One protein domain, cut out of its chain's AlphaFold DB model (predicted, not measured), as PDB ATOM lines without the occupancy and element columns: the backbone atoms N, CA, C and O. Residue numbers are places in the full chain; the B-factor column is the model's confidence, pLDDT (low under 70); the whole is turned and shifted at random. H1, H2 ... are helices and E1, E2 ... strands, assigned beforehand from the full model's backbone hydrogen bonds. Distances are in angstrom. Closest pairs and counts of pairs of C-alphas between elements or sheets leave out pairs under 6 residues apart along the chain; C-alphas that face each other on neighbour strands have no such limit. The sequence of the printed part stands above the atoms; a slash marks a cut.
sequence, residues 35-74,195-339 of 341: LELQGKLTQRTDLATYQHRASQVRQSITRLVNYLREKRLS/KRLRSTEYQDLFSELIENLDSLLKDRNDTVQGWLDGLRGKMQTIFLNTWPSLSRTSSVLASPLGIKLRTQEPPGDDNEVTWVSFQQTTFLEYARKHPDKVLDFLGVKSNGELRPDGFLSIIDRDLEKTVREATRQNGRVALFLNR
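Overview. This is residues 35 to 74 and 195 to 339 of the 341 residues of an uncharacterized protein of Lentisphaerae bacterium (UniProt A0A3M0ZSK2). Two long helices, H1 and H6, run side by side in opposite directions and make the longest axis; the shorter H2 packs on H1 and H3 packs on H6, and H2 and H3 make a V that meets at Leu 217 and Leu 228. A small sheet, E1 E2 E3, covers the side of this V away from H1 and H6, and the short helices H4 and H5 make the end opposite to Leu 35 and Arg 339. The printed part has 185 residues, with six named helices and three named strands in the order H1 H2 H3 E1 E2 E3 H4 H5 H6; the sheet's order is E1 - E2 - E3, antiparallel, and the class is mostly helix. The whole is compact, with a radius of gyration of the C-alphas of 17.9 A and spans of 60 by 40 by 25 A.

Along the chain. H1, residues 35 to 73, begins with C-alpha 35 at (118.093, 196.775, 131.398) and is 56.8 A long. After the cut come H2, residues 200 to 217, 25.4 A, and H3, residues 225 to 242, 25.6 A. The strands are E1, residues 252 to 254, E2, 259 to 262, and E3, 276 to 278. H4, residues 280 to 289, is 14.4 A long and H5, residues 291 to 298, 10.8 A. H6, residues 311 to 337, is 38.5 A long and ends with C-alpha 337 at (119.698, 184.266, 130.928).

Arrangement. H1 touches H6 at a shallow tilt of 28 degrees, opposite ways; their closest C-alphas are those of Leu 47 and Ala 326, 5.8 A apart. With residues 50 to 67 alone H1 touches H2, closest at the C-alphas of Ser 60 and Leu 209, 5.0 A. The helical hairpin H2 and H3 only just touches, with 3 pairs of C-alphas within 8 A, the closest Leu 217 and Leu 228 at 6.2 A. H3 touches residues 311 to 322 of H6, closest at C-alphas 227 and 322, 6.6 A. H2 and H3 only graze the sheet, a meander, each strand the antiparallel neighbour of the one before; N 253 and O 261 are 2.8 A apart, and N 260 and O 277 2.9 A, within hydrogen-bond range. H4 is close to but not clearly touching H2, C-alphas 203 and 280 at 7.1 A. H5 and H6 only just touch, with 3 pairs within 8 A, C-alphas 298 and 311 closest at 4.9 A. H1 and H3 are apart. In the six helices every O i to N i+4 pair is within hydrogen-bond range.

Size, cuts and confidence. The C-alphas farthest apart are those of Lys 289 and Arg 339, 61.4 A. Residues 75 to 194 are not printed, and C-alphas 74 and 195 are 13.3 A apart across the cut. The links E2 to E3 and H5 to H6 are long. The mean pLDDT of the printed part is 86.1; residues 70 to 74, 266 to 272 and 301 to 305 are under 70.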
ATOM      1  N   LEU A  35     116.750 196.195 131.312       86.06
ATOM      2  CA  LEU A  35     118.093 196.775 131.398       86.06
ATOM      3  C   LEU A  35     119.126 195.739 131.867       86.06
ATOM      4  O   LEU A  35     120.218 195.647 131.299       86.06
ATOM      5  N   GLU A  36     118.787 194.918 132.867       89.00
ATOM      6  CA  GLU A  36     119.673 193.855 133.353       89.00
ATOM      7  C   GLU A  36     119.905 192.766 132.290       89.00
ATOM      8  O   GLU A  36     121.049 192.362 132.054       89.00
ATOM      9  N   LEU A  37     118.851 192.320 131.599       87.69
ATOM     10  CA  LEU A  37     118.949 191.331 130.519       87.69
ATOM     11  C   LEU A  37     119.778 191.852 129.339       87.69
ATOM     12  O   LEU A  37     120.640 191.129 128.829       87.69
ATOM     13  N   GLN A  38     119.573 193.110 128.938       87.25
ATOM     14  CA  GLN A  38     120.359 193.753 127.886       87.25
ATOM     15  C   GLN A  38     121.841 193.831 128.275       87.25
ATOM     16  O   GLN A  38     122.700 193.428 127.490       87.25
ATOM     17  N   GLY A  39     122.150 194.243 129.509       89.38
ATOM     18  CA  GLY A  39     123.526 194.270 130.014       89.38
ATOM     19  C   GLY A  39     124.201 192.893 129.982       89.38
ATOM     20  O   GLY A  39     125.367 192.772 129.605       89.38
ATOM     21  N   LYS A  40     123.462 191.823 130.306       89.19
ATOM     22  CA  LYS A  40     123.965 190.439 130.240       89.19
ATOM     23  C   LYS A  40     124.196 189.953 128.813       89.19
ATOM     24  O   LYS A  40     125.163 189.231 128.567       89.19
ATOM     25  N   LEU A  41     123.345 190.342 127.868       88.62
ATOM     26  CA  LEU A  41     123.523 190.026 126.449       88.62
ATOM     27  C   LEU A  41     124.750 190.725 125.855       88.62
ATOM     28  O   LEU A  41     125.536 190.074 125.159       88.62
ATOM     29  N   THR A  42     124.951 192.001 126.184       90.25
ATOM     30  CA  THR A  42     126.163 192.749 125.822       90.25
ATOM     31  C   THR A  42     127.391 192.037 126.381       90.25
ATOM     32  O   THR A  42     128.210 191.552 125.602       90.25
ATOM     33  N   GLN A  43     127.409 191.765 127.695       91.25
ATOM     34  CA  GLN A  43     128.496 191.035 128.359       91.25
ATOM     35  C   GLN A  43     128.834 189.704 127.661       91.25
ATOM     36  O   GLN A  43     130.001 189.348 127.499       91.25
ATOM     37  N   ARG A  44     127.824 188.938 127.233       89.50
ATOM     38  CA  ARG A  44     128.029 187.671 126.512       89.50
ATOM     39  C   ARG A  44     128.678 187.875 125.140       89.50
ATOM     40  O   ARG A  44     129.559 187.098 124.770       89.50
ATOM     41  N   THR A  45     128.240 188.889 124.402       89.81
ATOM     42  CA  THR A  45     128.770 189.243 123.074       89.81
ATOM     43  C   THR A  45     130.231 189.679 123.164       89.81
ATOM     44  O   THR A  45     131.068 189.261 122.360       89.81
ATOM     45  N   ASP A  46     130.559 190.433 124.205       89.12
ATOM     46  CA  ASP A  46     131.906 190.929 124.462       89.12
ATOM     47  C   ASP A  46     132.874 189.798 124.800       89.12
ATOM     48  O   ASP A  46     133.946 189.675 124.207       89.12
ATOM     49  N   LEU A  47     132.455 188.893 125.691       90.81
ATOM     50  CA  LEU A  47     133.229 187.701 126.034       90.81
ATOM     51  C   LEU A  47     133.480 186.817 124.806       90.81
ATOM     52  O   LEU A  47     134.585 186.297 124.649       90.81
ATOM     53  N   ALA A  48     132.489 186.662 123.924       88.50
ATOM     54  CA  ALA A  48     132.643 185.896 122.689       88.50
ATOM     55  C   ALA A  48     133.628 186.566 121.713       88.50
ATOM     56  O   ALA A  48     134.493 185.891 121.147       88.50
ATOM     57  N   THR A  49     133.545 187.890 121.560       90.25
ATOM     58  CA  THR A  49     134.460 188.678 120.718       90.25
ATOM     59  C   THR A  49     135.898 188.577 121.223       90.25
ATOM     60  O   THR A  49     136.809 188.266 120.448       90.25
ATOM     61  N   TYR A  50     136.096 188.732 122.533       92.94
ATOM     62  CA  TYR A  50     137.386 188.550 123.190       92.94
ATOM     63  C   TYR A  50     137.964 187.150 122.948       92.94
ATOM     64  O   TYR A  50     139.115 187.007 122.530       92.94
ATOM     65  N   GLN A  51     137.162 186.102 123.172       90.75
ATOM     66  CA  GLN A  51     137.572 184.711 122.951       90.75
ATOM     67  C   GLN A  51     138.003 184.468 121.500       90.75
ATOM     68  O   GLN A  51     139.021 183.810 121.268       90.75
ATOM     69  N   HIS A  52     137.261 185.017 120.535       91.12
ATOM     70  CA  HIS A  52     137.597 184.910 119.120       91.12
ATOM     71  C   HIS A  52     138.949 185.568 118.812       91.12
ATOM     72  O   HIS A  52     139.852 184.890 118.316       91.12
ATOM     73  N   ARG A  53     139.146 186.836 119.193       92.50
ATOM     74  CA  ARG A  53     140.406 187.565 118.945       92.50
ATOM     75  C   ARG A  53     141.600 186.916 119.646       92.50
ATOM     76  O   ARG A  53     142.652 186.724 119.041       92.50
ATOM     77  N   ALA A  54     141.429 186.489 120.898       91.56
ATOM     78  CA  ALA A  54     142.467 185.765 121.628       91.56
ATOM     79  C   ALA A  54     142.843 184.446 120.928       91.56
ATOM     80  O   ALA A  54     144.021 184.086 120.879       91.56
ATOM     81  N   SER A  55     141.872 183.736 120.340       89.56
ATOM     82  CA  SER A  55     142.149 182.521 119.566       89.56
ATOM     83  C   SER A  55     142.969 182.799 118.301       89.56
ATOM     84  O   SER A  55     143.902 182.046 118.022       89.56
ATOM     85  N   GLN A  56     142.704 183.907 117.598       91.38
ATOM     86  CA  GLN A  56     143.467 184.312 116.412       91.38
ATOM     87  C   GLN A  56     144.930 184.608 116.763       91.38
ATOM     88  O   GLN A  56     145.834 184.096 116.102       91.38
ATOM     89  N   VAL A  57     145.183 185.338 117.858       94.06
ATOM     90  CA  VAL A  57     146.554 185.590 118.343       94.06
ATOM     91  C   VAL A  57     147.284 184.273 118.620       94.06
ATOM     92  O   VAL A  57     148.395 184.063 118.137       94.06
ATOM     93  N   ARG A  58     146.652 183.346 119.348       92.56
ATOM     94  CA  ARG A  58     147.256 182.041 119.676       92.56
ATOM     95  C   ARG A  58     147.524 181.182 118.436       92.56
ATOM     96  O   ARG A  58     148.552 180.504 118.367       92.56
ATOM     97  N   GLN A  59     146.643 181.225 117.437       85.56
ATOM     98  CA  GLN A  59     146.859 180.556 116.150       85.56
ATOM     99  C   GLN A  59     148.045 181.161 115.386       85.56
ATOM    100  O   GLN A  59     148.856 180.412 114.837       85.56
ATOM    101  N   SER A  60     148.198 182.488 115.376       89.50
ATOM    102  CA  SER A  60     149.368 183.147 114.778       89.50
ATOM    103  C   SER A  60     150.667 182.798 115.511       89.50
ATOM    104  O   SER A  60     151.657 182.481 114.854       89.50
ATOM    105  N   ILE A  61     150.663 182.738 116.852       88.38
ATOM    106  CA  ILE A  61     151.814 182.242 117.634       88.38
ATOM    107  C   ILE A  61     152.161 180.810 117.218       88.38
ATOM    108  O   ILE A  61     153.321 180.508 116.947       88.38
ATOM    109  N   THR A  62     151.161 179.932 117.128       85.19
ATOM    110  CA  THR A  62     151.362 178.522 116.761       85.19
ATOM    111  C   THR A  62     151.982 178.389 115.371       85.19
ATOM    112  O   THR A  62     152.964 177.666 115.210       85.19
ATOM    113  N   ARG A  63     151.464 179.116 114.374       84.81
ATOM    114  CA  ARG A  63     152.014 179.109 113.009       84.81
ATOM    115  C   ARG A  63     153.444 179.632 112.962       84.81
ATOM    116  O   ARG A  63     154.290 178.991 112.348       84.81
ATOM    117  N   LEU A  64     153.738 180.730 113.658       86.31
ATOM    118  CA  LEU A  64     155.091 181.280 113.744       86.31
ATOM    119  C   LEU A  64     156.075 180.276 114.367       86.31
ATOM    120  O   LEU A  64     157.172 180.069 113.849       86.31
ATOM    121  N   VAL A  65     155.680 179.622 115.462       82.75
ATOM    122  CA  VAL A  65     156.504 178.610 116.139       82.75
ATOM    123  C   VAL A  65     156.709 177.378 115.265       82.75
ATOM    124  O   VAL A  65     157.834 176.885 115.174       82.75
ATOM    125  N   ASN A  66     155.660 176.897 114.596       78.75
ATOM    126  CA  ASN A  66     155.757 175.761 113.683       78.75
ATOM    127  C   ASN A  66     156.658 176.084 112.496       78.75
ATOM    128  O   ASN A  66     157.563 175.308 112.214       78.75
ATOM    129  N   TYR A  67     156.515 177.263 111.890       82.19
ATOM    130  CA  TYR A  67     157.417 177.735 110.842       82.19
ATOM    131  C   TYR A  67     158.878 177.718 111.316       82.19
ATOM    132  O   TYR A  67     159.756 177.151 110.658       82.19
ATOM    133  N   LEU A  68     159.151 178.295 112.492       77.44
ATOM    134  CA  LEU A  68     160.501 178.325 113.056       77.44
ATOM    135  C   LEU A  68     161.031 176.915 113.337       77.44
ATOM    136  O   LEU A  68     162.217 176.659 113.132       77.44
ATOM    137  N   ARG A  69     160.165 175.988 113.757       73.00
ATOM    138  CA  ARG A  69     160.503 174.581 113.989       73.00
ATOM    139  C   ARG A  69     160.773 173.831 112.683       73.00
ATOM    140  O   ARG A  69     161.813 173.193 112.565       73.00
ATOM    141  N   GLU A  70     159.901 173.932 111.690       67.19
ATOM    142  CA  GLU A  70     159.989 173.234 110.400       67.19
ATOM    143  C   GLU A  70     161.163 173.720 109.549       67.19
ATOM    144  O   GLU A  70     161.932 172.918 109.009       67.19
ATOM    145  N   LYS A  71     161.380 175.039 109.461       68.69
ATOM    146  CA  LYS A  71     162.549 175.594 108.753       68.69
ATOM    147  C   LYS A  71     163.863 175.331 109.485       68.69
ATOM    148  O   LYS A  71     164.939 175.452 108.893       68.69
ATOM    149  N   ARG A  72     163.796 174.976 110.769       60.84
ATOM    150  CA  ARG A  72     164.950 174.523 111.545       60.84
ATOM    151  C   ARG A  72     165.223 173.039 111.352       60.84
ATOM    152  O   ARG A  72     166.376 172.686 111.124       60.84
ATOM    153  N   LEU A  73     164.183 172.205 111.363       50.09
ATOM    154  CA  LEU A  73     164.286 170.784 111.039       50.09
ATOM    155  C   LEU A  73     164.799 170.610 109.612       50.09
ATOM    156  O   LEU A  73     165.768 169.907 109.415       50.09
ATOM    157  N   SER A  74     164.280 171.340 108.629       49.34
ATOM    158  CA  SER A  74     164.690 171.171 107.227       49.34
ATOM    159  C   SER A  74     166.107 171.662 106.873       49.34
ATOM    160  O   SER A  74     166.578 171.331 105.782       49.34
ATOM    161  N   LYS A 195     168.773 184.373 107.597       73.50
ATOM    162  CA  LYS A 195     168.036 184.048 106.359       73.50
ATOM    163  C   LYS A 195     166.575 183.662 106.628       73.50
ATOM    164  O   LYS A 195     165.705 184.115 105.893       73.50
ATOM    165  N   ARG A 196     166.294 182.894 107.687       74.38
ATOM    166  CA  ARG A 196     164.928 182.466 108.064       74.38
ATOM    167  C   ARG A 196     164.056 183.639 108.499       74.38
ATOM    168  O   ARG A 196     162.978 183.837 107.943       74.38
ATOM    169  N   LEU A 197     164.569 184.455 109.422       75.50
ATOM    170  CA  LEU A 197     163.885 185.656 109.915       75.50
ATOM    171  C   LEU A 197     163.625 186.681 108.801       75.50
ATOM    172  O   LEU A 197     162.709 187.488 108.894       75.50
ATOM    173  N   ARG A 198     164.431 186.649 107.734       74.06
ATOM    174  CA  ARG A 198     164.283 187.517 106.559       74.06
ATOM    175  C   ARG A 198     163.510 186.877 105.410       74.06
ATOM    176  O   ARG A 198     163.411 187.487 104.348       74.06
ATOM    177  N   SER A 199     162.982 185.665 105.574       81.69
ATOM    178  CA  SER A 199     162.075 185.108 104.570       81.69
ATOM    179  C   SER A 199     160.761 185.890 104.569       81.69
ATOM    180  O   SER A 199     160.343 186.398 105.613       81.69
ATOM    181  N   THR A 200     160.119 185.995 103.408       83.69
ATOM    182  CA  THR A 200     158.798 186.628 103.284       83.69
ATOM    183  C   THR A 200     157.776 185.910 104.162       83.69
ATOM    184  O   THR A 200     157.114 186.546 104.965       83.69
ATOM    185  N   GLU A 201     157.780 184.573 104.141       85.75
ATOM    186  CA  GLU A 201     156.882 183.729 104.941       85.75
ATOM    187  C   GLU A 201     156.978 184.020 106.452       85.75
ATOM    188  O   GLU A 201     155.961 184.169 107.120       85.75
ATOM    189  N   TYR A 202     158.191 184.179 107.001       87.69
ATOM    190  CA  TYR A 202     158.355 184.564 108.408       87.69
ATOM    191  C   TYR A 202     157.783 185.959 108.691       87.69
ATOM    192  O   TYR A 202     157.149 186.170 109.723       87.69
ATOM    193  N   GLN A 203     158.040 186.922 107.804       87.06
ATOM    194  CA  GLN A 203     157.585 188.300 107.988       87.06
ATOM    195  C   GLN A 203     156.069 188.401 107.927       87.06
ATOM    196  O   GLN A 203     155.502 189.103 108.753       87.06
ATOM    197  N   ASP A 204     155.428 187.671 107.021       89.00
ATOM    198  CA  ASP A 204     153.972 187.642 106.903       89.00
ATOM    199  C   ASP A 204     153.346 187.054 108.174       89.00
ATOM    200  O   ASP A 204     152.458 187.662 108.769       89.00
ATOM    201  N   LEU A 205     153.889 185.935 108.672       91.44
ATOM    202  CA  LEU A 205     153.444 185.319 109.928       91.44
ATOM    203  C   LEU A 205     153.657 186.231 111.143       91.44
ATOM    204  O   LEU A 205     152.833 186.257 112.061       91.44
ATOM    205  N   PHE A 206     154.771 186.966 111.183       93.31
ATOM    206  CA  PHE A 206     155.054 187.882 112.283       93.31
ATOM    207  C   PHE A 206     154.184 189.144 112.222       93.31
ATOM    208  O   PHE A 206     153.682 189.576 113.257       93.31
ATOM    209  N   SER A 207     153.954 189.702 111.032       93.94
ATOM    210  CA  SER A 207     153.021 190.815 110.821       93.94
ATOM    211  C   SER A 207     151.608 190.425 111.238       93.94
ATOM    212  O   SER A 207     151.006 191.125 112.048       93.94
ATOM    213  N   GLU A 208     151.129 189.258 110.806       94.31
ATOM    214  CA  GLU A 208     149.812 188.738 111.180       94.31
ATOM    215  C   GLU A 208     149.668 188.566 112.701       94.31
ATOM    216  O   GLU A 208     148.630 188.890 113.281       94.31
ATOM    217  N   LEU A 209     150.711 188.075 113.382       96.12
ATOM    218  CA  LEU A 209     150.721 188.008 114.843       96.12
ATOM    219  C   LEU A 209     150.535 189.396 115.468       96.12
ATOM    220  O   LEU A 209     149.739 189.541 116.397       96.12
ATOM    221  N   ILE A 210     151.274 190.397 114.988       96.25
ATOM    222  CA  ILE A 210     151.218 191.756 115.534       96.25
ATOM    223  C   ILE A 210     149.868 192.419 115.236       96.25
ATOM    224  O   ILE A 210     149.324 193.071 116.121       96.25
ATOM    225  N   GLU A 211     149.293 192.208 114.056       95.44
ATOM    226  CA  GLU A 211     147.969 192.719 113.682       95.44
ATOM    227  C   GLU A 211     146.853 192.108 114.535       95.44
ATOM    228  O   GLU A 211     146.020 192.831 115.085       95.44
ATOM    229  N   ASN A 212     146.866 190.785 114.723       96.06
ATOM    230  CA  ASN A 212     145.901 190.115 115.595       96.06
ATOM    231  C   ASN A 212     146.049 190.576 117.049       96.06
ATOM    232  O   ASN A 212     145.054 190.739 117.759       96.06
ATOM    233  N   LEU A 213     147.286 190.812 117.496       96.38
ATOM    234  CA  LEU A 213     147.556 191.322 118.836       96.38
ATOM    235  C   LEU A 213     147.061 192.762 118.996       96.38
ATOM    236  O   LEU A 213     146.426 193.068 119.999       96.38
ATOM    237  N   ASP A 214     147.289 193.628 118.012       95.56
ATOM    238  CA  ASP A 214     146.772 194.998 118.009       95.56
ATOM    239  C   ASP A 214     145.240 195.026 118.017       95.56
ATOM    240  O   ASP A 214     144.639 195.725 118.830       95.56
ATOM    241  N   SER A 215     144.600 194.195 117.190       93.94
ATOM    242  CA  SER A 215     143.142 194.033 117.164       93.94
ATOM    243  C   SER A 215     142.586 193.584 118.517       93.94
ATOM    244  O   SER A 215     141.591 194.132 118.995       93.94
ATOM    245  N   LEU A 216     143.239 192.630 119.189       95.19
ATOM    246  CA  LEU A 216     142.855 192.222 120.540       95.19
ATOM    247  C   LEU A 216     143.014 193.371 121.544       95.19
ATOM    248  O   LEU A 216     142.115 193.627 122.337       95.19
ATOM    249  N   LEU A 217     144.149 194.070 121.506       93.12
ATOM    250  CA  LEU A 217     144.446 195.162 122.430       93.12
ATOM    251  C   LEU A 217     143.586 196.406 122.182       93.12
ATOM    252  O   LEU A 217     143.463 197.225 123.082       93.12
ATOM    253  N   LYS A 218     142.984 196.561 121.003       90.44
ATOM    254  CA  LYS A 218     142.014 197.625 120.703       90.44
ATOM    255  C   LYS A 218     140.638 197.391 121.316       90.44
ATOM    256  O   LYS A 218     139.838 198.322 121.321       90.44
ATOM    257  N   ASP A 219     140.340 196.179 121.786       86.75
ATOM    258  CA  ASP A 219     139.039 195.885 122.377       86.75
ATOM    259  C   ASP A 219     138.806 196.789 123.599       86.75
ATOM    260  O   ASP A 219     139.628 196.872 124.518       86.75
ATOM    261  N   ARG A 220     137.709 197.552 123.532       79.38
ATOM    262  CA  ARG A 220     137.374 198.568 124.525       79.38
ATOM    263  C   ARG A 220     136.391 198.084 125.582       79.38
ATOM    264  O   ARG A 220     136.008 198.864 126.446       79.38
ATOM    265  N   ASN A 221     136.021 196.812 125.567       83.44
ATOM    266  CA  ASN A 221     134.935 196.362 126.409       83.44
ATOM    267  C   ASN A 221     135.272 196.285 127.909       83.44
ATOM    268  O   ASN A 221     136.189 195.564 128.314       83.44
ATOM    269  N   ASP A 222     134.452 196.942 128.736       85.50
ATOM    270  CA  ASP A 222     134.581 196.986 130.200       85.50
ATOM    271  C   ASP A 222     134.675 195.599 130.850       85.50
ATOM    272  O   ASP A 222     135.390 195.416 131.837       85.50
ATOM    273  N   THR A 223     134.007 194.592 130.276       88.06
ATOM    274  CA  THR A 223     134.033 193.207 130.767       88.06
ATOM    275  C   THR A 223     135.444 192.622 130.755       88.06
ATOM    276  O   THR A 223     135.785 191.819 131.627       88.06
ATOM    277  N   VAL A 224     136.269 192.999 129.774       91.19
ATOM    278  CA  VAL A 224     137.587 192.389 129.533       91.19
ATOM    279  C   VAL A 224     138.752 193.366 129.692       91.19
ATOM    280  O   VAL A 224     139.903 192.927 129.653       91.19
ATOM    281  N   GLN A 225     138.492 194.658 129.934       90.62
ATOM    282  CA  GLN A 225     139.531 195.689 130.047       90.62
ATOM    283  C   GLN A 225     140.649 195.320 131.015       90.62
ATOM    284  O   GLN A 225     141.821 195.352 130.650       90.62
ATOM    285  N   GLY A 226     140.300 194.870 132.224       92.75
ATOM    286  CA  GLY A 226     141.306 194.502 133.224       92.75
ATOM    287  C   GLY A 226     142.244 193.378 132.762       92.75
ATOM    288  O   GLY A 226     143.405 193.323 133.169       92.75
ATOM    289  N   TRP A 227     141.777 192.486 131.880       94.88
ATOM    290  CA  TRP A 227     142.621 191.450 131.275       94.88
ATOM    291  C   TRP A 227     143.551 192.032 130.214       94.88
ATOM    292  O   TRP A 227     144.728 191.668 130.170       94.88
ATOM    293  N   LEU A 228     143.043 192.944 129.385       93.62
ATOM    294  CA  LEU A 228     143.825 193.623 128.354       93.62
ATOM    295  C   LEU A 228     144.896 194.523 128.975       93.62
ATOM    296  O   LEU A 228     146.047 194.460 128.552       93.62
ATOM    297  N   ASP A 229     144.575 195.261 130.034       92.75
ATOM    298  CA  ASP A 229     145.541 196.054 130.804       92.75
ATOM    299  C   ASP A 229     146.639 195.186 131.416       92.75
ATOM    300  O   ASP A 229     147.830 195.504 131.318       92.75
ATOM    301  N   GLY A 230     146.260 194.037 131.984       94.44
ATOM    302  CA  GLY A 230     147.212 193.058 132.501       94.44
ATOM    303  C   GLY A 230     148.167 192.533 131.423       94.44
ATOM    304  O   GLY A 230     149.369 192.392 131.678       94.44
ATOM    305  N   LEU A 231     147.657 192.277 130.215       94.44
ATOM    306  CA  LEU A 231     148.462 191.850 129.070       94.44
ATOM    307  C   LEU A 231     149.391 192.974 128.584       94.44
ATOM    308  O   LEU A 231     150.595 192.742 128.435       94.44
ATOM    309  N   ARG A 232     148.871 194.201 128.414       93.06
ATOM    310  CA  ARG A 232     149.651 195.398 128.043       93.06
ATOM    311  C   ARG A 232     150.812 195.607 129.018       93.06
ATOM    312  O   ARG A 232     151.958 195.722 128.584       93.06
ATOM    313  N   GLY A 233     150.556 195.563 130.327       93.50
ATOM    314  CA  GLY A 233     151.586 195.733 131.358       93.50
ATOM    315  C   GLY A 233     152.687 194.662 131.317       93.50
ATOM    316  O   GLY A 233     153.875 194.969 131.465       93.50
ATOM    317  N   LYS A 234     152.331 193.400 131.040       93.44
ATOM    318  CA  LYS A 234     153.318 192.317 130.854       93.44
ATOM    319  C   LYS A 234     154.159 192.530 129.605       93.44
ATOM    320  O   LYS A 234     155.380 192.400 129.675       93.44
ATOM    321  N   MET A 235     153.538 192.903 128.487       92.81
ATOM    322  CA  MET A 235     154.261 193.217 127.253       92.81
ATOM    323  C   MET A 235     155.243 194.376 127.457       92.81
ATOM    324  O   MET A 235     156.404 194.265 127.067       92.81
ATOM    325  N   GLN A 236     154.822 195.446 128.137       92.75
ATOM    326  CA  GLN A 236     155.695 196.575 128.479       92.75
ATOM    327  C   GLN A 236     156.885 196.130 129.333       92.75
ATOM    328  O   GLN A 236     158.023 196.513 129.062       92.75
ATOM    329  N   THR A 237     156.640 195.270 130.325       91.44
ATOM    330  CA  THR A 237     157.698 194.710 131.176       91.44
ATOM    331  C   THR A 237     158.721 193.927 130.354       91.44
ATOM    332  O   THR A 237     159.922 194.124 130.525       91.44
ATOM    333  N   ILE A 238     158.272 193.086 129.416       89.62
ATOM    334  CA  ILE A 238     159.166 192.330 128.522       89.62
ATOM    335  C   ILE A 238     159.991 193.281 127.654       89.62
ATOM    336  O   ILE A 238     161.201 193.103 127.543       89.62
ATOM    337  N   PHE A 239     159.365 194.311 127.076       91.00
ATOM    338  CA  PHE A 239     160.059 195.306 126.253       91.00
ATOM    339  C   PHE A 239     161.163 196.018 127.036       91.00
ATOM    340  O   PHE A 239     162.296 196.096 126.566       91.00
ATOM    341  N   LEU A 240     160.849 196.499 128.240       90.06
ATOM    342  CA  LEU A 240     161.799 197.217 129.090       90.06
ATOM    343  C   LEU A 240     162.928 196.314 129.600       90.06
ATOM    344  O   LEU A 240     164.061 196.771 129.729       90.06
ATOM    345  N   ASN A 241     162.644 195.038 129.866       89.00
ATOM    346  CA  ASN A 241     163.666 194.077 130.281       89.00
ATOM    347  C   ASN A 241     164.571 193.662 129.112       89.00
ATOM    348  O   ASN A 241     165.774 193.502 129.301       89.00
ATOM    349  N   THR A 242     164.009 193.517 127.908       86.88
ATOM    350  CA  THR A 242     164.768 193.147 126.699       86.88
ATOM    351  C   THR A 242     165.638 194.306 126.215       86.88
ATOM    352  O   THR A 242     166.779 194.104 125.796       86.88
ATOM    353  N   TRP A 243     165.130 195.539 126.302       90.25
ATOM    354  CA  TRP A 243     165.854 196.751 125.916       90.25
ATOM    355  C   TRP A 243     165.866 197.770 127.062       90.25
ATOM    356  O   TRP A 243     165.090 198.728 127.047       90.25
ATOM    357  N   PRO A 244     166.796 197.626 128.027       89.50
ATOM    358  CA  PRO A 244     166.891 198.519 129.188       89.50
ATOM    359  C   PRO A 244     167.153 199.989 128.842       89.50
ATOM    360  O   PRO A 244     166.939 200.864 129.675       89.50
ATOM    361  N   SER A 245     167.618 200.269 127.621       89.31
ATOM    362  CA  SER A 245     167.829 201.627 127.114       89.31
ATOM    363  C   SER A 245     166.531 202.366 126.772       89.31
ATOM    364  O   SER A 245     166.577 203.563 126.493       89.31
ATOM    365  N   LEU A 246     165.383 201.683 126.730       89.06
ATOM    366  CA  LEU A 246     164.096 202.323 126.467       89.06
ATOM    367  C   LEU A 246     163.646 203.150 127.677       89.06
ATOM    368  O   LEU A 246     163.721 202.708 128.823       89.06
ATOM    369  N   SER A 247     163.133 204.354 127.413       88.44
ATOM    370  CA  SER A 247     162.612 205.215 128.475       88.44
ATOM    371  C   SER A 247     161.297 204.672 129.032       88.44
ATOM    372  O   SER A 247     160.316 204.524 128.300       88.44
ATOM    373  N   ARG A 248     161.250 204.464 130.352       86.44
ATOM    374  CA  ARG A 248     160.043 204.049 131.089       86.44
ATOM    375  C   ARG A 248     158.937 205.105 131.087       86.44
ATOM    376  O   ARG A 248     157.790 204.769 131.343       86.44
ATOM    377  N   THR A 249     159.277 206.366 130.820       83.88
ATOM    378  CA  THR A 249     158.322 207.484 130.786       83.88
ATOM    379  C   THR A 249     157.778 207.759 129.388       83.88
ATOM    380  O   THR A 249     156.944 208.645 129.221       83.88
ATOM    381  N   SER A 250     158.242 207.025 128.371       85.56
ATOM    382  CA  SER A 250     157.763 207.209 127.004       85.56
ATOM    383  C   SER A 250     156.328 206.705 126.852       85.56
ATOM    384  O   SER A 250     156.003 205.610 127.313       85.56
ATOM    385  N   SER A 251     155.497 207.461 126.128       87.81
ATOM    386  CA  SER A 251     154.160 207.031 125.692       87.81
ATOM    387  C   SER A 251     154.215 205.908 124.645       87.81
ATOM    388  O   SER A 251     153.234 205.193 124.437       87.81
ATOM    389  N   VAL A 252     155.373 205.726 123.996       92.12
ATOM    390  CA  VAL A 252     155.637 204.668 123.013       92.12
ATOM    391  C   VAL A 252     157.027 204.068 123.238       92.12
ATOM    392  O   VAL A 252     158.046 204.756 123.159       92.12
ATOM    393  N   LEU A 253     157.082 202.763 123.479       93.12
ATOM    394  CA  LEU A 253     158.302 201.963 123.535       93.12
ATOM    395  C   LEU A 253     158.624 201.455 122.126       93.12
ATOM    396  O   LEU A 253     157.961 200.549 121.625       93.12
ATOM    397  N   ALA A 254     159.627 202.040 121.477       94.00
ATOM    398  CA  ALA A 254     160.079 201.619 120.153       94.00
ATOM    399  C   ALA A 254     161.290 200.691 120.279       94.00
ATOM    400  O   ALA A 254     162.382 201.137 120.625       94.00
ATOM    401  N   SER A 255     161.107 199.400 120.011       93.31
ATOM    402  CA  SER A 255     162.207 198.445 120.051       93.31
ATOM    403  C   SER A 255     163.117 198.580 118.822       93.31
ATOM    404  O   SER A 255     162.656 198.927 117.730       93.31
ATOM    405  N   PRO A 256     164.404 198.214 118.951       91.31
ATOM    406  CA  PRO A 256     165.304 198.054 117.811       91.31
ATOM    407  C   PRO A 256     164.822 197.047 116.754       91.31
ATOM    408  O   PRO A 256     165.276 197.113 115.617       91.31
ATOM    409  N   LEU A 257     163.895 196.141 117.101       89.81
ATOM    410  CA  LEU A 257     163.256 195.211 116.158       89.81
ATOM    411  C   LEU A 257     162.220 195.882 115.250       89.81
ATOM    412  O   LEU A 257     161.604 195.199 114.442       89.81
ATOM    413  N   GLY A 258     161.965 197.182 115.405       91.75
ATOM    414  CA  GLY A 258     160.891 197.855 114.679       91.75
ATOM    415  C   GLY A 258     159.502 197.578 115.247       91.75
ATOM    416  O   GLY A 258     158.518 197.870 114.576       91.75
ATOM    417  N   ILE A 259     159.396 197.031 116.461       93.88
ATOM    418  CA  ILE A 259     158.107 196.873 117.138       93.88
ATOM    419  C   ILE A 259     157.886 198.098 118.016       93.88
ATOM    420  O   ILE A 259     158.738 198.435 118.840       93.88
ATOM    421  N   LYS A 260     156.744 198.763 117.870       94.88
ATOM    422  CA  LYS A 260     156.353 199.869 118.749       94.88
ATOM    423  C   LYS A 260     155.204 199.419 119.626       94.88
ATOM    424  O   LYS A 260     154.207 198.935 119.102       94.88
ATOM    425  N   LEU A 261     155.350 199.604 120.932       94.19
ATOM    426  CA  LEU A 261     154.333 199.310 121.931       94.19
ATOM    427  C   LEU A 261     153.933 200.599 122.637       94.19
ATOM    428  O   LEU A 261     154.772 201.286 123.218       94.19
ATOM    429  N   ARG A 262     152.651 200.928 122.606       92.06
ATOM    430  CA  ARG A 262     152.110 202.085 123.310       92.06
ATOM    431  C   ARG A 262     151.937 201.772 124.800       92.06
ATOM    432  O   ARG A 262     151.530 200.669 125.165       92.06
ATOM    433  N   THR A 263     152.269 202.732 125.661       87.38
ATOM    434  CA  THR A 263     152.205 202.554 127.124       87.38
ATOM    435  C   THR A 263     150.969 203.165 127.761       87.38
ATOM    436  O   THR A 263     150.586 202.757 128.854       87.38
ATOM    437  N   GLN A 264     150.352 204.126 127.078       84.25
ATOM    438  CA  GLN A 264     149.200 204.883 127.552       84.25
ATOM    439  C   GLN A 264     148.238 205.127 126.397       84.25
ATOM    440  O   GLN A 264     148.666 205.333 125.258       84.25
ATOM    441  N   GLU A 265     146.948 205.127 126.700       81.12
ATOM    442  CA  GLU A 265     145.909 205.468 125.738       81.12
ATOM    443  C   GLU A 265     146.122 206.902 125.214       81.12
ATOM    444  O   GLU A 265     146.414 207.808 126.004       81.12
ATOM    445  N   PRO A 266     146.086 207.132 123.889       69.81
ATOM    446  CA  PRO A 266     146.249 208.470 123.353       69.81
ATOM    447  C   PRO A 266     145.004 209.317 123.663       69.81
ATOM    448  O   PRO A 266     143.889 208.808 123.593       69.81
ATOM    449  N   PRO A 267     145.163 210.617 123.954       65.44
ATOM    450  CA  PRO A 267     144.022 211.517 124.042       65.44
ATOM    451  C   PRO A 267     143.453 211.764 122.632       65.44
ATOM    452  O   PRO A 267     144.147 212.344 121.799       65.44
ATOM    453  N   GLY A 268     142.217 211.335 122.346       65.00
ATOM    454  CA  GLY A 268     141.537 211.619 121.070       65.00
ATOM    455  C   GLY A 268     140.603 210.514 120.561       65.00
ATOM    456  O   GLY A 268     140.471 209.475 121.196       65.00
ATOM    457  N   ASP A 269     139.960 210.789 119.420       58.56
ATOM    458  CA  ASP A 269     138.878 209.997 118.812       58.56
ATOM    459  C   ASP A 269     139.306 208.570 118.396       58.56
ATOM    460  O   ASP A 269     140.438 208.314 117.973       58.56
ATOM    461  N   ASP A 270     138.374 207.629 118.538       55.22
ATOM    462  CA  ASP A 270     138.631 206.250 118.972       55.22
ATOM    463  C   ASP A 270     139.122 205.270 117.892       55.22
ATOM    464  O   ASP A 270     139.550 204.156 118.217       55.22
ATOM    465  N   ASN A 271     139.120 205.665 116.617       56.12
ATOM    466  CA  ASN A 271     139.273 204.731 115.494       56.12
ATOM    467  C   ASN A 271     140.721 204.477 115.022       56.12
ATOM    468  O   ASN A 271     140.938 203.579 114.208       56.12
ATOM    469  N   GLU A 272     141.725 205.191 115.542       63.12
ATOM    470  CA  GLU A 272     143.129 205.069 115.087       63.12
ATOM    471  C   GLU A 272     144.118 204.575 116.161       63.12
ATOM    472  O   GLU A 272     145.339 204.631 115.977       63.12
ATOM    473  N   VAL A 273     143.640 204.070 117.303       78.44
ATOM    474  CA  VAL A 273     144.537 203.710 118.416       78.44
ATOM    475  C   VAL A 273     145.291 202.410 118.148       78.44
ATOM    476  O   VAL A 273     144.846 201.330 118.515       78.44
ATOM    477  N   THR A 274     146.475 202.510 117.554       88.81
ATOM    478  CA  THR A 274     147.412 201.385 117.429       88.81
ATOM    479  C   THR A 274     148.190 201.201 118.735       88.81
ATOM    480  O   THR A 274     148.985 202.066 119.136       88.81
ATOM    481  N   TRP A 275     147.944 200.076 119.406       92.12
ATOM    482  CA  TRP A 275     148.609 199.660 120.642       92.12
ATOM    483  C   TRP A 275     149.943 198.990 120.362       92.12
ATOM    484  O   TRP A 275     150.917 199.233 121.079       92.12
ATOM    485  N   VAL A 276     150.006 198.176 119.309       94.50
ATOM    486  CA  VAL A 276     151.240 197.543 118.856       94.50
ATOM    487  C   VAL A 276     151.353 197.637 117.340       94.50
ATOM    488  O   VAL A 276     150.387 197.453 116.615       94.50
ATOM    489  N   SER A 277     152.542 197.963 116.845       93.75
ATOM    490  CA  SER A 277     152.813 198.017 115.403       93.75
ATOM    491  C   SER A 277     154.169 197.428 115.076       93.75
ATOM    492  O   SER A 277     155.065 197.393 115.923       93.75
ATOM    493  N   PHE A 278     154.311 196.991 113.830       94.12
ATOM    494  CA  PHE A 278     155.501 196.339 113.316       94.12
ATOM    495  C   PHE A 278     156.026 197.059 112.076       94.12
ATOM    496  O   PHE A 278     155.295 197.307 111.122       94.12
ATOM    497  N   GLN A 279     157.310 197.408 112.093       93.50
ATOM    498  CA  GLN A 279     158.018 197.999 110.965       93.50
ATOM    499  C   GLN A 279     158.920 196.946 110.324       93.50
ATOM    500  O   GLN A 279     160.058 196.742 110.750       93.50
ATOM    501  N   GLN A 280     158.407 196.305 109.275       88.88
ATOM    502  CA  GLN A 280     159.060 195.193 108.581       88.88
ATOM    503  C   GLN A 280     160.488 195.523 108.118       88.88
ATOM    504  O   GLN A 280     161.402 194.735 108.345       88.88
ATOM    505  N   THR A 281     160.719 196.708 107.545       89.44
ATOM    506  CA  THR A 281     162.059 197.130 107.095       89.44
ATOM    507  C   THR A 281     163.053 197.219 108.254       89.44
ATOM    508  O   THR A 281     164.149 196.667 108.175       89.44
ATOM    509  N   THR A 282     162.656 197.845 109.364       92.12
ATOM    510  CA  THR A 282     163.488 197.957 110.573       92.12
ATOM    511  C   THR A 282     163.790 196.578 111.156       92.12
ATOM    512  O   THR A 282     164.929 196.285 111.523       92.12
ATOM    513  N   PHE A 283     162.786 195.699 111.188       90.69
ATOM    514  CA  PHE A 283     162.956 194.323 111.631       90.69
ATOM    515  C   PHE A 283     163.956 193.562 110.769       90.69
ATOM    516  O   PHE A 283     164.857 192.922 111.300       90.69
ATOM    517  N   LEU A 284     163.830 193.653 109.445       86.50
ATOM    518  CA  LEU A 284     164.729 193.009 108.493       86.50
ATOM    519  C   LEU A 284     166.183 193.441 108.690       86.50
ATOM    520  O   LEU A 284     167.090 192.601 108.705       86.50
ATOM    521  N   GLU A 285     166.410 194.744 108.847       88.38
ATOM    522  CA  GLU A 285     167.739 195.298 109.095       88.38
ATOM    523  C   GLU A 285     168.318 194.822 110.426       88.38
ATOM    524  O   GLU A 285     169.499 194.463 110.494       88.38
ATOM    525  N   TYR A 286     167.496 194.777 111.474       87.94
ATOM    526  CA  TYR A 286     167.926 194.304 112.782       87.94
ATOM    527  C   TYR A 286     168.182 192.797 112.786       87.94
ATOM    528  O   TYR A 286     169.252 192.364 113.205       87.94
ATOM    529  N   ALA A 287     167.258 191.991 112.260       84.56
ATOM    530  CA  ALA A 287     167.373 190.537 112.163       84.56
ATOM    531  C   ALA A 287     168.568 190.106 111.303       84.56
ATOM    532  O   ALA A 287     169.167 189.062 111.552       84.56
ATOM    533  N   ARG A 288     168.969 190.928 110.321       80.94
ATOM    534  CA  ARG A 288     170.215 190.729 109.568       80.94
ATOM    535  C   ARG A 288     171.455 190.833 110.454       80.94
ATOM    536  O   ARG A 288     172.417 190.115 110.208       80.94
ATOM    537  N   LYS A 289     171.461 191.755 111.418       82.19
ATOM    538  CA  LYS A 289     172.619 192.052 112.274       82.19
ATOM    539  C   LYS A 289     172.626 191.216 113.561       82.19
ATOM    540  O   LYS A 289     173.694 190.856 114.048       82.19
ATOM    541  N   HIS A 290     171.450 190.901 114.097       81.88
ATOM    542  CA  HIS A 290     171.257 190.332 115.435       81.88
ATOM    543  C   HIS A 290     170.134 189.267 115.474       81.88
ATOM    544  O   HIS A 290     169.163 189.427 116.218       81.88
ATOM    545  N   PRO A 291     170.213 188.191 114.667       78.69
ATOM    546  CA  PRO A 291     169.188 187.144 114.616       78.69
ATOM    547  C   PRO A 291     169.017 186.405 115.953       78.69
ATOM    548  O   PRO A 291     167.911 186.011 116.305       78.69
ATOM    549  N   ASP A 292     170.097 186.260 116.717       73.81
ATOM    550  CA  ASP A 292     170.131 185.692 118.066       73.81
ATOM    551  C   ASP A 292     169.250 186.485 119.035       73.81
ATOM    552  O   ASP A 292     168.411 185.907 119.721       73.81
ATOM    553  N   LYS A 293     169.360 187.818 119.020       82.12
ATOM    554  CA  LYS A 293     168.542 188.699 119.864       82.12
ATOM    555  C   LYS A 293     167.068 188.673 119.481       82.12
ATOM    556  O   LYS A 293     166.215 188.844 120.345       82.12
ATOM    557  N   VAL A 294     166.756 188.453 118.200       86.94
ATOM    558  CA  VAL A 294     165.367 188.258 117.758       86.94
ATOM    559  C   VAL A 294     164.796 186.981 118.367       86.94
ATOM    560  O   VAL A 294     163.732 187.017 118.976       86.94
ATOM    561  N   LEU A 295     165.508 185.859 118.236       82.38
ATOM    562  CA  LEU A 295     165.059 184.573 118.775       82.38
ATOM    563  C   LEU A 295     164.970 184.595 120.306       82.38
ATOM    564  O   LEU A 295     164.008 184.067 120.863       82.38
ATOM    565  N   ASP A 296     165.918 185.256 120.971       80.81
ATOM    566  CA  ASP A 296     165.917 185.455 122.421       80.81
ATOM    567  C   ASP A 296     164.698 186.264 122.885       80.81
ATOM    568  O   ASP A 296     163.992 185.831 123.795       80.81
ATOM    569  N   PHE A 297     164.372 187.367 122.197       87.31
ATOM    570  CA  PHE A 297     163.173 188.165 122.477       87.31
ATOM    571  C   PHE A 297     161.881 187.353 122.316       87.31
ATOM    572  O   PHE A 297     161.024 187.351 123.202       87.31
ATOM    573  N   LEU A 298     161.745 186.613 121.211       89.38
ATOM    574  CA  LEU A 298     160.608 185.703 121.011       89.38
ATOM    575  C   LEU A 298     160.572 184.598 122.078       89.38
ATOM    576  O   LEU A 298     159.522 184.002 122.329       89.38
ATOM    577  N   GLY A 299     161.721 184.357 122.712       83.50
ATOM    578  CA  GLY A 299     162.011 183.270 123.623       83.50
ATOM    579  C   GLY A 299     161.914 181.931 122.936       83.50
ATOM    580  O   GLY A 299     161.389 180.989 123.508       83.50
ATOM    581  N   VAL A 300     162.394 181.827 121.708       79.00
ATOM    582  CA  VAL A 300     162.526 180.543 121.028       79.00
ATOM    583  C   VAL A 300     163.879 179.977 121.446       79.00
ATOM    584  O   VAL A 300     164.924 180.555 121.151       79.00
ATOM    585  N   LYS A 301     163.866 178.874 122.204       68.12
ATOM    586  CA  LYS A 301     165.089 178.147 122.572       68.12
ATOM    587  C   LYS A 301     165.780 177.639 121.320       68.12
ATOM    588  O   LYS A 301     165.149 177.539 120.269       68.12
ATOM    589  N   SER A 302     167.029 177.189 121.496       54.69
ATOM    590  CA  SER A 302     167.709 176.379 120.491       54.69
ATOM    591  C   SER A 302     166.753 175.293 120.025       54.69
ATOM    592  O   SER A 302     166.266 175.452 118.934       54.69
ATOM    593  N   ASN A 303     166.306 174.336 120.841       53.88
ATOM    594  CA  ASN A 303     165.403 173.232 120.450       53.88
ATOM    595  C   ASN A 303     164.023 173.578 119.816       53.88
ATOM    596  O   ASN A 303     163.274 172.656 119.504       53.88
ATOM    597  N   GLY A 304     163.684 174.847 119.561       57.84
ATOM    598  CA  GLY A 304     162.411 175.253 118.952       57.84
ATOM    599  C   GLY A 304     161.223 175.186 119.915       57.84
ATOM    600  O   GLY A 304     160.076 175.384 119.509       57.84
ATOM    601  N   GLU A 305     161.482 174.899 121.188       69.31
ATOM    602  CA  GLU A 305     160.523 175.138 122.254       69.31
ATOM    603  C   GLU A 305     160.523 176.611 122.628       69.31
ATOM    604  O   GLU A 305     161.541 177.304 122.550       69.31
ATOM    605  N   LEU A 306     159.385 177.075 123.124       75.88
ATOM    606  CA  LEU A 306     159.333 178.383 123.737       75.88
ATOM    607  C   LEU A 306     159.912 178.331 125.158       75.88
ATOM    608  O   LEU A 306     159.666 177.413 125.943       75.88
ATOM    609  N   ARG A 307     160.689 179.347 125.510       81.38
ATOM    610  CA  ARG A 307     161.128 179.620 126.868       81.38
ATOM    611  C   ARG A 307     159.954 180.169 127.672       81.38
ATOM    612  O   ARG A 307     159.218 181.002 127.143       81.38
ATOM    613  N   PRO A 308     159.785 179.790 128.949       82.25
ATOM    614  CA  PRO A 308     158.674 180.274 129.776       82.25
ATOM    615  C   PRO A 308     158.629 181.798 129.988       82.25
ATOM    616  O   PRO A 308     157.578 182.332 130.361       82.25
ATOM    617  N   ASP A 309     159.764 182.470 129.797       81.69
ATOM    618  CA  ASP A 309     159.984 183.914 129.923       81.69
ATOM    619  C   ASP A 309     160.024 184.651 128.571       81.69
ATOM    620  O   ASP A 309     160.166 185.870 128.538       81.69
ATOM    621  N   GLY A 310     159.857 183.925 127.462       85.19
ATOM    622  CA  GLY A 310     159.791 184.480 126.114       85.19
ATOM    623  C   GLY A 310     158.550 185.316 125.847       85.19
ATOM    624  O   GLY A 310     157.480 185.026 126.388       85.19
ATOM    625  N   PHE A 311     158.658 186.285 124.933       92.06
ATOM    626  CA  PHE A 311     157.521 187.102 124.502       92.06
ATOM    627  C   PHE A 311     156.319 186.250 124.065       92.06
ATOM    628  O   PHE A 311     155.209 186.456 124.556       92.06
ATOM    629  N   LEU A 312     156.552 185.237 123.220       91.75
ATOM    630  CA  LEU A 312     155.486 184.371 122.705       91.75
ATOM    631  C   LEU A 312     154.831 183.532 123.812       91.75
ATOM    632  O   LEU A 312     153.605 183.464 123.884       91.75
ATOM    633  N   SER A 313     155.626 182.951 124.717       88.69
ATOM    634  CA  SER A 313     155.105 182.171 125.852       88.69
ATOM    635  C   SER A 313     154.289 183.006 126.818       88.69
ATOM    636  O   SER A 313     153.301 182.524 127.367       88.69
ATOM    637  N   ILE A 314     154.730 184.235 127.097       90.19
ATOM    638  CA  ILE A 314     154.037 185.089 128.056       90.19
ATOM    639  C   ILE A 314     152.672 185.480 127.499       90.19
ATOM    640  O   ILE A 314     151.696 185.376 128.240       90.19
ATOM    641  N   ILE A 315     152.595 185.851 126.217       93.50
ATOM    642  CA  ILE A 315     151.321 186.160 125.562       93.50
ATOM    643  C   ILE A 315     150.422 184.925 125.541       93.50
ATOM    644  O   ILE A 315     149.311 184.993 126.057       93.50
ATOM    645  N   ASP A 316     150.894 183.787 125.021       92.62
ATOM    646  CA  ASP A 316     150.063 182.579 124.911       92.62
ATOM    647  C   ASP A 316     149.531 182.122 126.278       92.62
ATOM    648  O   ASP A 316     148.329 181.912 126.444       92.62
ATOM    649  N   ARG A 317     150.400 182.068 127.296       91.50
ATOM    650  CA  ARG A 317     150.018 181.687 128.663       91.50
ATOM    651  C   ARG A 317     149.003 182.647 129.269       91.50
ATOM    652  O   ARG A 317     148.130 182.208 130.019       91.50
ATOM    653  N   ASP A 318     149.149 183.949 129.032       93.56
ATOM    654  CA  ASP A 318     148.225 184.923 129.603       93.56
ATOM    655  C   ASP A 318     146.858 184.861 128.931       93.56
ATOM    656  O   ASP A 318     145.849 184.765 129.626       93.56
ATOM    657  N   LEU A 319     146.840 184.779 127.598       92.62
ATOM    658  CA  LEU A 319     145.618 184.591 126.822       92.62
ATOM    659  C   LEU A 319     144.899 183.299 127.193       92.62
ATOM    660  O   LEU A 319     143.681 183.272 127.322       92.62
ATOM    661  N   GLU A 320     145.627 182.209 127.410       91.56
ATOM    662  CA  GLU A 320     145.023 180.951 127.835       91.56
ATOM    663  C   GLU A 320     144.345 181.083 129.214       91.56
ATOM    664  O   GLU A 320     143.258 180.543 129.446       91.56
ATOM    665  N   LYS A 321     144.957 181.817 130.153       93.12
ATOM    666  CA  LYS A 321     144.356 182.091 131.470       93.12
ATOM    667  C   LYS A 321     143.090 182.933 131.347       93.12
ATOM    668  O   LYS A 321     142.071 182.558 131.925       93.12
ATOM    669  N   THR A 322     143.139 184.024 130.601       93.06
ATOM    670  CA  THR A 322     142.016 184.957 130.466       93.06
ATOM    671  C   THR A 322     140.882 184.374 129.624       93.06
ATOM    672  O   THR A 322     139.726 184.537 129.989       93.06
ATOM    673  N   VAL A 323     141.165 183.585 128.580       91.00
ATOM    674  CA  VAL A 323     140.137 182.858 127.808       91.00
ATOM    675  C   VAL A 323     139.396 181.839 128.675       91.00
ATOM    676  O   VAL A 323     138.176 181.694 128.559       91.00
ATOM    677  N   ARG A 324     140.095 181.135 129.577       91.31
ATOM    678  CA  ARG A 324     139.439 180.236 130.544       91.31
ATOM    679  C   ARG A 324     138.501 180.999 131.468       91.31
ATOM    680  O   ARG A 324     137.394 180.529 131.723       91.31
ATOM    681  N   GLU A 325     138.922 182.165 131.944       92.94
ATOM    682  CA  GLU A 325     138.079 183.008 132.788       92.94
ATOM    683  C   GLU A 325     136.881 183.566 132.012       92.94
ATOM    684  O   GLU A 325     135.747 183.436 132.471       92.94
ATOM    685  N   ALA A 326     137.091 184.037 130.781       89.75
ATOM    686  CA  ALA A 326     136.026 184.461 129.876       89.75
ATOM    687  C   ALA A 326     134.992 183.352 129.647       89.75
ATOM    688  O   ALA A 326     133.787 183.587 129.704       89.75
ATOM    689  N   THR A 327     135.455 182.113 129.471       89.50
ATOM    690  CA  THR A 327     134.583 180.941 129.307       89.50
ATOM    691  C   THR A 327     133.730 180.697 130.549       89.50
ATOM    692  O   THR A 327     132.530 180.437 130.437       89.50
ATOM    693  N   ARG A 328     134.318 180.812 131.747       93.12
ATOM    694  CA  ARG A 328     133.581 180.671 133.011       93.12
ATOM    695  C   ARG A 328     132.548 181.778 133.178       93.12
ATOM    696  O   ARG A 328     131.406 181.484 133.526       93.12
ATOM    697  N   GLN A 329     132.928 183.027 132.917       91.94
ATOM    698  CA  GLN A 329     132.016 184.166 133.007       91.94
ATOM    699  C   GLN A 329     130.858 184.033 132.019       91.94
ATOM    700  O   GLN A 329     129.705 184.184 132.417       91.94
ATOM    701  N   ASN A 330     131.141 183.634 130.779       88.38
ATOM    702  CA  ASN A 330     130.121 183.390 129.763       88.38
ATOM    703  C   ASN A 330     129.140 182.291 130.215       88.38
ATOM    704  O   ASN A 330     127.927 182.462 130.125       88.38
ATOM    705  N   GLY A 331     129.642 181.207 130.820       87.81
ATOM    706  CA  GLY A 331     128.796 180.168 131.419       87.81
ATOM    707  C   GLY A 331     127.873 180.695 132.527       87.81
ATOM    708  O   GLY A 331     126.699 180.331 132.578       87.81
ATOM    709  N   ARG A 332     128.364 181.600 133.385       92.50
ATOM    710  CA  ARG A 332     127.543 182.240 134.434       92.50
ATOM    711  C   ARG A 332     126.459 183.140 133.841       92.50
ATOM    712  O   ARG A 332     125.330 183.114 134.322       92.50
ATOM    713  N   VAL A 333     126.790 183.901 132.799       88.94
ATOM    714  CA  VAL A 333     125.835 184.757 132.080       88.94
ATOM    715  C   VAL A 333     124.767 183.915 131.381       88.94
ATOM    716  O   VAL A 333     123.584 184.213 131.500       88.94
ATOM    717  N   ALA A 334     125.151 182.814 130.732       84.31
ATOM    718  CA  ALA A 334     124.207 181.899 130.096       84.31
ATOM    719  C   ALA A 334     123.235 181.269 131.110       84.31
ATOM    720  O   ALA A 334     122.032 181.227 130.867       84.31
ATOM    721  N   LEU A 335     123.734 180.837 132.274       90.25
ATOM    722  CA  LEU A 335     122.884 180.317 133.353       90.25
ATOM    723  C   LEU A 335     121.916 181.366 133.906       90.25
ATOM    724  O   LEU A 335     120.821 181.001 134.324       90.25
ATOM    725  N   PHE A 336     122.316 182.639 133.941       89.69
ATOM    726  CA  PHE A 336     121.429 183.732 134.324       89.69
ATOM    727  C   PHE A 336     120.312 183.912 133.293       89.69
ATOM    728  O   PHE A 336     119.146 183.857 133.661       89.69
ATOM    729  N   LEU A 337     120.663 184.049 132.011       83.56
ATOM    730  CA  LEU A 337     119.698 184.266 130.928       83.56
ATOM    731  C   LEU A 337     118.681 183.120 130.820       83.56
ATOM    732  O   LEU A 337     117.494 183.374 130.653       83.56
ATOM    733  N   ASN A 338     119.116 181.872 131.016       87.06
ATOM    734  CA  ASN A 338     118.235 180.699 130.991       87.06
ATOM    735  C   ASN A 338     117.171 180.674 132.104       87.06
ATOM    736  O   ASN A 338     116.283 179.835 132.051       87.06
ATOM    737  N   ARG A 339     117.254 181.528 133.134       87.62
ATOM    738  CA  ARG A 339     116.202 181.626 134.164       87.62
ATOM    739  C   ARG A 339     115.001 182.459 133.717       87.62
ATOM    740  O   ARG A 339     113.995 182.465 134.417       87.62
TER     741      ARG A 339